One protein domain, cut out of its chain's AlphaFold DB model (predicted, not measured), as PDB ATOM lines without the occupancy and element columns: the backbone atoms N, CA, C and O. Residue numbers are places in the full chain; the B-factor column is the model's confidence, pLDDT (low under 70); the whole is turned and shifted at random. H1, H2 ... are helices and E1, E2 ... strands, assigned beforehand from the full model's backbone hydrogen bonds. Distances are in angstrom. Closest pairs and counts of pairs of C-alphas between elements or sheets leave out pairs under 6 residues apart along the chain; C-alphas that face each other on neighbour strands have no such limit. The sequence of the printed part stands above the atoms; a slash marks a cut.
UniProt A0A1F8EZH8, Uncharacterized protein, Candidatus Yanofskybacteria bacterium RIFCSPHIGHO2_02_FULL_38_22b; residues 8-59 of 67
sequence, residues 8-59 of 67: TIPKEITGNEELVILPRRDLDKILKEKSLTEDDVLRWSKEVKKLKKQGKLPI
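Overview. This is residues 8 to 59 of the 67 residues of an uncharacterized protein of Candidatus Yanofskybacteria bacterium RIFCSPHIGHO2_02_FULL_38_22b (UniProt A0A1F8EZH8). The model is an open, flat C with an empty middle: the long helix H2 makes one arm, the short helix H1 sits at the corner, and the strand E1 with the loop before it makes the other arm. In that loop the printed part folds back on itself, and residues 8 to 9 pair with residues 19 to 20 of E1, antiparallel. Residues 54 to 59 turn off from the end of H2 into the opening of the C. The printed part has 52 residues, with one named strand and two named helices in the order E1, H1, H2; the class is mostly helix. The whole is loose, with a radius of gyration of the C-alphas of 13.7 A and spans of 32 by 27 by 13 A.

Along the chain. H2, residues 38 to 53, is the longest helix, 22.9 A from C-alpha 38 at (150.189, 177.529, 147.106) to C-alpha 53 at (148.247, 156.894, 156.814). H1, residues 24 to 33, is 14.4 A long. E1, residues 19 to 21, begins with C-alpha 19 at (144.762, 173.379, 170.396) and is 6.5 A long.

Arrangement. H2 is apart from H1, and it is apart from E1. E1 and H1 are apart too. E1 pairs with no named strand. In H1 and H2 every O i to N i+4 pair is within hydrogen-bond range. Residues 23 to 47 stand free, of which 24 to 33 belong to H1 and 38 to 47 to H2.

Size, cuts and confidence. The two C-alphas farthest apart, those of Glu 12 and Asp 39, are 34.2 A apart. The printed part has no cut. The links from E1 to H1 and from H1 to H2 are tight, with 2 and 4 residues between the elements. The mean pLDDT of the printed part is 79.9; residues 14 to 16 and 58 to 59 are under 70.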
ATOM      1  N   THR A   8     141.867 178.621 173.833       75.62
ATOM      2  CA  THR A   8     142.841 177.540 173.958       75.62
ATOM      3  C   THR A   8     142.147 176.351 174.601       75.62
ATOM      4  O   THR A   8     141.563 176.484 175.677       75.62
ATOM      5  N   ILE A   9     142.190 175.200 173.936       77.62
ATOM      6  CA  ILE A   9     141.806 173.924 174.526       77.62
ATOM      7  C   ILE A   9     143.088 173.312 175.111       77.62
ATOM      8  O   ILE A   9     144.006 172.998 174.343       77.62
ATOM      9  N   PRO A  10     143.180 173.179 176.447       76.62
ATOM     10  CA  PRO A  10     144.363 172.652 177.112       76.62
ATOM     11  C   PRO A  10     144.672 171.212 176.694       76.62
ATOM     12  O   PRO A  10     143.759 170.432 176.417       76.62
ATOM     13  N   LYS A  11     145.960 170.853 176.719       77.00
ATOM     14  CA  LYS A  11     146.487 169.518 176.369       77.00
ATOM     15  C   LYS A  11     145.854 168.373 177.169       77.00
ATOM     16  O   LYS A  11     145.841 167.229 176.714       77.00
ATOM     17  N   GLU A  12     145.344 168.685 178.359       76.31
ATOM     18  CA  GLU A  12     144.623 167.783 179.254       76.31
ATOM     19  C   GLU A  12     143.292 167.308 178.646       76.31
ATOM     20  O   GLU A  12     142.798 166.254 179.031       76.31
ATOM     21  N   ILE A  13     142.725 168.071 177.703       73.38
ATOM     22  CA  ILE A  13     141.437 167.809 177.037       73.38
ATOM     23  C   ILE A  13     141.630 167.255 175.617       73.38
ATOM     24  O   ILE A  13     140.652 166.964 174.951       73.38
ATOM     25  N   THR A  14     142.855 167.162 175.100       68.19
ATOM     26  CA  THR A  14     143.123 166.920 173.664       68.19
ATOM     27  C   THR A  14     144.164 165.830 173.416       68.19
ATOM     28  O   THR A  14     144.650 165.676 172.297       68.19
ATOM     29  N   GLY A  15     144.525 165.064 174.447       65.88
ATOM     30  CA  GLY A  15     145.422 163.917 174.302       65.88
ATOM     31  C   GLY A  15     146.882 164.289 174.007       65.88
ATOM     32  O   GLY A  15     147.499 163.648 173.161       65.88
ATOM     33  N   ASN A  16     147.439 165.264 174.743       69.38
ATOM     34  CA  ASN A  16     148.832 165.766 174.695       69.38
ATOM     35  C   ASN A  16     149.171 166.852 173.654       69.38
ATOM     36  O   ASN A  16     150.340 167.227 173.555       69.38
ATOM     37  N   GLU A  17     148.202 167.425 172.940       70.25
ATOM     38  CA  GLU A  17     148.457 168.522 171.987       70.25
ATOM     39  C   GLU A  17     147.648 169.775 172.337       70.25
ATOM     40  O   GLU A  17     146.429 169.721 172.411       70.25
ATOM     41  N   GLU A  18     148.277 170.933 172.532       77.00
ATOM     42  CA  GLU A  18     147.526 172.171 172.784       77.00
ATOM     43  C   GLU A  18     146.840 172.664 171.499       77.00
ATOM     44  O   GLU A  18     147.496 172.857 170.471       77.00
ATOM     45  N   LEU A  19     145.521 172.881 171.546       79.12
ATOM     46  CA  LEU A  19     144.762 173.379 170.396       79.12
ATOM     47  C   LEU A  19     144.363 174.836 170.611       79.12
ATOM     48  O   LEU A  19     143.795 175.195 171.639       79.12
ATOM     49  N   VAL A  20     144.593 175.671 169.599       79.19
ATOM     50  CA  VAL A  20     144.182 177.079 169.608       79.19
ATOM     51  C   VAL A  20     143.097 177.287 168.561       79.19
ATOM     52  O   VAL A  20     143.336 177.161 167.358       79.19
ATOM     53  N   ILE A  21     141.894 177.635 169.013       80.19
ATOM     54  CA  ILE A  21     140.822 178.083 168.129       80.19
ATOM     55  C   ILE A  21     141.070 179.552 167.811       80.19
ATOM     56  O   ILE A  21     141.112 180.395 168.710       80.19
ATOM     57  N   LEU A  22     141.191 179.857 166.521       81.19
ATOM     58  CA  LEU A  22     141.399 181.214 166.040       81.19
ATOM     59  C   LEU A  22     140.339 181.606 164.983       81.19
ATOM     60  O   LEU A  22     139.959 180.781 164.143       81.19
ATOM     61  N   PRO A  23     139.857 182.868 164.990       82.88
ATOM     62  CA  PRO A  23     138.981 183.385 163.945       82.88
ATOM     63  C   PRO A  23     139.616 183.288 162.555       82.88
ATOM     64  O   PRO A  23     140.765 183.671 162.353       82.88
ATOM     65  N   ARG A  24     138.832 182.883 161.548       79.12
ATOM     66  CA  ARG A  24     139.330 182.695 160.173       79.12
ATOM     67  C   ARG A  24     140.093 183.907 159.615       79.12
ATOM     68  O   ARG A  24     141.110 183.735 158.957       79.12
ATOM     69  N   ARG A  25     139.635 185.123 159.926       82.62
ATOM     70  CA  ARG A  25     140.277 186.374 159.487       82.62
ATOM     71  C   ARG A  25     141.707 186.522 160.008       82.62
ATOM     72  O   ARG A  25     142.564 187.014 159.281       82.62
ATOM     73  N   ASP A  26     141.946 186.095 161.243       82.88
ATOM     74  CA  ASP A  26     143.261 186.176 161.870       82.88
ATOM     75  C   ASP A  26     144.191 185.100 161.289       82.88
ATOM     76  O   ASP A  26     145.369 185.373 161.071       82.88
ATOM     77  N   LEU A  27     143.653 183.925 160.918       82.31
ATOM     78  CA  LEU A  27     144.402 182.899 160.179       82.31
ATOM     79  C   LEU A  27     144.875 183.479 158.853       82.31
ATOM     80  O   LEU A  27     146.061 183.456 158.557       82.31
ATOM     81  N   ASP A  28     143.945 184.026 158.070       81.38
ATOM     82  CA  ASP A  28     144.245 184.561 156.745       81.38
ATOM     83  C   ASP A  28     145.273 185.703 156.817       81.38
ATOM     84  O   ASP A  28     146.105 185.842 155.922       81.38
ATOM     85  N   LYS A  29     145.262 186.497 157.896       85.50
ATOM     86  CA  LYS A  29     146.284 187.518 158.153       85.50
ATOM     87  C   LYS A  29     147.662 186.894 158.407       85.50
ATOM     88  O   LYS A  29     148.617 187.285 157.743       85.50
ATOM     89  N   ILE A  30     147.753 185.895 159.287       82.88
ATOM     90  CA  ILE A  30     149.006 185.169 159.567       82.88
ATOM     91  C   ILE A  30     149.541 184.499 158.293       82.88
ATOM     92  O   ILE A  30     150.739 184.550 158.021       82.88
ATOM     93  N   LEU A  31     148.660 183.888 157.496       79.00
ATOM     94  CA  LEU A  31     149.048 183.231 156.249       79.00
ATOM     95  C   LEU A  31     149.619 184.235 155.234       79.00
ATOM     96  O   LEU A  31     150.615 183.929 154.580       79.00
ATOM     97  N   LYS A  32     149.034 185.437 155.145       80.44
ATOM     98  CA  LYS A  32     149.539 186.531 154.298       80.44
ATOM     99  C   LYS A  32     150.890 187.066 154.771       80.44
ATOM    100  O   LYS A  32     151.757 187.306 153.941       80.44
ATOM    101  N   GLU A  33     151.079 187.239 156.077       82.81
ATOM    102  CA  GLU A  33     152.343 187.724 156.653       82.81
ATOM    103  C   GLU A  33     153.494 186.726 156.479       82.81
ATOM    104  O   GLU A  33     154.646 187.129 156.337       82.81
ATOM    105  N   LYS A  34     153.197 185.421 156.453       79.50
ATOM    106  CA  LYS A  34     154.205 184.367 156.270       79.50
ATOM    107  C   LYS A  34     154.616 184.119 154.813       79.50
ATOM    108  O   LYS A  34     155.402 183.204 154.585       79.50
ATOM    109  N   SER A  35     154.111 184.900 153.850       77.62
ATOM    110  CA  SER A  35     154.390 184.736 152.409       77.62
ATOM    111  C   SER A  35     154.209 183.293 151.923       77.62
ATOM    112  O   SER A  35     154.985 182.802 151.104       77.62
ATOM    113  N   LEU A  36     153.214 182.589 152.468       76.56
ATOM    114  CA  LEU A  36     152.989 181.188 152.133       76.56
ATOM    115  C   LEU A  36     152.529 181.062 150.688       76.56
ATOM    116  O   LEU A  36     151.601 181.748 150.255       76.56
ATOM    117  N   THR A  37     153.178 180.163 149.960       81.31
ATOM    118  CA  THR A  37     152.838 179.870 148.570       81.31
ATOM    119  C   THR A  37     151.785 178.766 148.494       81.31
ATOM    120  O   THR A  37     151.596 177.990 149.436       81.31
ATOM    121  N   GLU A  38     151.098 178.656 147.357       79.25
ATOM    122  CA  GLU A  38     150.189 177.529 147.106       79.25
ATOM    123  C   GLU A  38     150.917 176.179 147.211       79.25
ATOM    124  O   GLU A  38     150.356 175.208 147.724       79.25
ATOM    125  N   ASP A  39     152.195 176.136 146.822       84.44
ATOM    126  CA  ASP A  39     153.048 174.951 146.927       84.44
ATOM    127  C   ASP A  39     153.269 174.508 148.378       84.44
ATOM    128  O   ASP A  39     153.267 173.304 148.661       84.44
ATOM    129  N   ASP A  40     153.397 175.447 149.321       84.19
ATOM    130  CA  ASP A  40     153.509 175.128 150.749       84.19
ATOM    131  C   ASP A  40     152.229 174.467 151.272       84.19
ATOM    132  O   ASP A  40     152.288 173.443 151.960       84.19
ATOM    133  N   VAL A  41     151.065 174.994 150.882       80.81
ATOM    134  CA  VAL A  41     149.755 174.432 151.246       80.81
ATOM    135  C   VAL A  41     149.578 173.034 150.646       80.81
ATOM    136  O   VAL A  41     149.091 172.110 151.315       80.81
ATOM    137  N   LEU A  42     150.007 172.848 149.398       84.88
ATOM    138  CA  LEU A  42     149.945 171.565 148.708       84.88
ATOM    139  C   LEU A  42     150.881 170.534 149.356       84.88
ATOM    140  O   LEU A  42     150.494 169.372 149.532       84.88
ATOM    141  N   ARG A  43     152.097 170.951 149.736       90.38
ATOM    142  CA  ARG A  43     153.081 170.125 150.450       90.38
ATOM    143  C   ARG A  43     152.517 169.659 151.785       90.38
ATOM    144  O   ARG A  43     152.458 168.451 152.014       90.38
ATOM    145  N   TRP A  44     152.020 170.578 152.609       85.81
ATOM    146  CA  TRP A  44     151.427 170.235 153.901       85.81
ATOM    147  C   TRP A  44     150.216 169.317 153.753       85.81
ATOM    148  O   TRP A  44     150.090 168.347 154.493       85.81
ATOM    149  N   SER A  45     149.370 169.526 152.743       82.12
ATOM    150  CA  SER A  45     148.239 168.628 152.470       82.12
ATOM    151  C   SER A  45     148.688 167.196 152.147       82.12
ATOM    152  O   SER A  45     148.050 166.223 152.566       82.12
ATOM    153  N   LYS A  46     149.797 167.036 151.412       88.75
ATOM    154  CA  LYS A  46     150.400 165.721 151.131       88.75
ATOM    155  C   LYS A  46     151.018 165.109 152.390       88.75
ATOM    156  O   LYS A  46     150.819 163.916 152.635       88.75
ATOM    157  N   GLU A  47     151.718 165.903 153.195       86.62
ATOM    158  CA  GLU A  47     152.300 165.466 154.469       86.62
ATOM    159  C   GLU A  47     151.226 165.013 155.455       86.62
ATOM    160  O   GLU A  47     151.338 163.921 156.001       86.62
ATOM    161  N   VAL A  48     150.132 165.763 155.590       86.94
ATOM    162  CA  VAL A  48     148.979 165.390 156.419       86.94
ATOM    163  C   VAL A  48     148.409 164.041 155.981       86.94
ATOM    164  O   VAL A  48     148.207 163.155 156.809       86.94
ATOM    165  N   LYS A  49     148.214 163.815 154.675       83.38
ATOM    166  CA  LYS A  49     147.761 162.505 154.169       83.38
ATOM    167  C   LYS A  49     148.741 161.381 154.515       83.38
ATOM    168  O   LYS A  49     148.304 160.282 154.855       83.38
ATOM    169  N   LYS A  50     150.050 161.635 154.426       87.31
ATOM    170  CA  LYS A  50     151.096 160.659 154.765       87.31
ATOM    171  C   LYS A  50     151.099 160.347 156.262       87.31
ATOM    172  O   LYS A  50     151.088 159.177 156.625       87.31
ATOM    173  N   LEU A  51     151.054 161.368 157.112       83.12
ATOM    174  CA  LEU A  51     151.035 161.221 158.566       83.12
ATOM    175  C   LEU A  51     149.754 160.527 159.049       83.12
ATOM    176  O   LEU A  51     149.834 159.632 159.888       83.12
ATOM    177  N   LYS A  52     148.598 160.839 158.444       80.44
ATOM    178  CA  LYS A  52     147.329 160.137 158.695       80.44
ATOM    179  C   LYS A  52     147.437 158.650 158.359       80.44
ATOM    180  O   LYS A  52     147.064 157.815 159.173       80.44
ATOM    181  N   LYS A  53     147.998 158.301 157.193       83.12
ATOM    182  CA  LYS A  53     148.247 156.894 156.814       83.12
ATOM    183  C   LYS A  53     149.199 156.175 157.772       83.12
ATOM    184  O   LYS A  53     149.087 154.970 157.937       83.12
ATOM    185  N   GLN A  54     150.138 156.901 158.373       86.62
ATOM    186  CA  GLN A  54     151.100 156.362 159.334       86.62
ATOM    187  C   GLN A  54     150.552 156.281 160.768       86.62
ATOM    188  O   GLN A  54     151.303 155.904 161.662       86.62
ATOM    189  N   GLY A  55     149.291 156.666 161.009       81.12
ATOM    190  CA  GLY A  55     148.713 156.714 162.357       81.12
ATOM    191  C   GLY A  55     149.363 157.761 163.269       81.12
ATOM    192  O   GLY A  55     149.224 157.686 164.482       81.12
ATOM    193  N   LYS A  56     150.095 158.724 162.694       78.25
ATOM    194  CA  LYS A  56     150.810 159.781 163.429       78.25
ATOM    195  C   LYS A  56     149.995 161.057 163.603       78.25
ATOM    196  O   LYS A  56     150.493 162.002 164.198       78.25
ATOM    197  N   LEU A  57     148.792 161.109 163.032       76.06
ATOM    198  CA  LEU A  57     147.855 162.204 163.251       76.06
ATOM    199  C   LEU A  57     146.630 161.690 164.000       76.06
ATOM    200  O   LEU A  57     146.088 160.654 163.598       76.06
ATOM    201  N   PRO A  58     146.159 162.426 165.018       69.19
ATOM    202  CA  PRO A  58     144.893 162.125 165.658       69.19
ATOM    203  C   PRO A  58     143.759 162.232 164.632       69.19
ATOM    204  O   PRO A  58     143.681 163.175 163.837       69.19
ATOM    205  N   ILE A  59     142.877 161.232 164.619       67.31
ATOM    206  CA  ILE A  59     141.654 161.279 163.818       67.31
ATOM    207  C   ILE A  59     140.636 162.087 164.622       67.31
ATOM    208  O   ILE A  59     140.032 161.584 165.563       67.31
TER     209      ILE A  59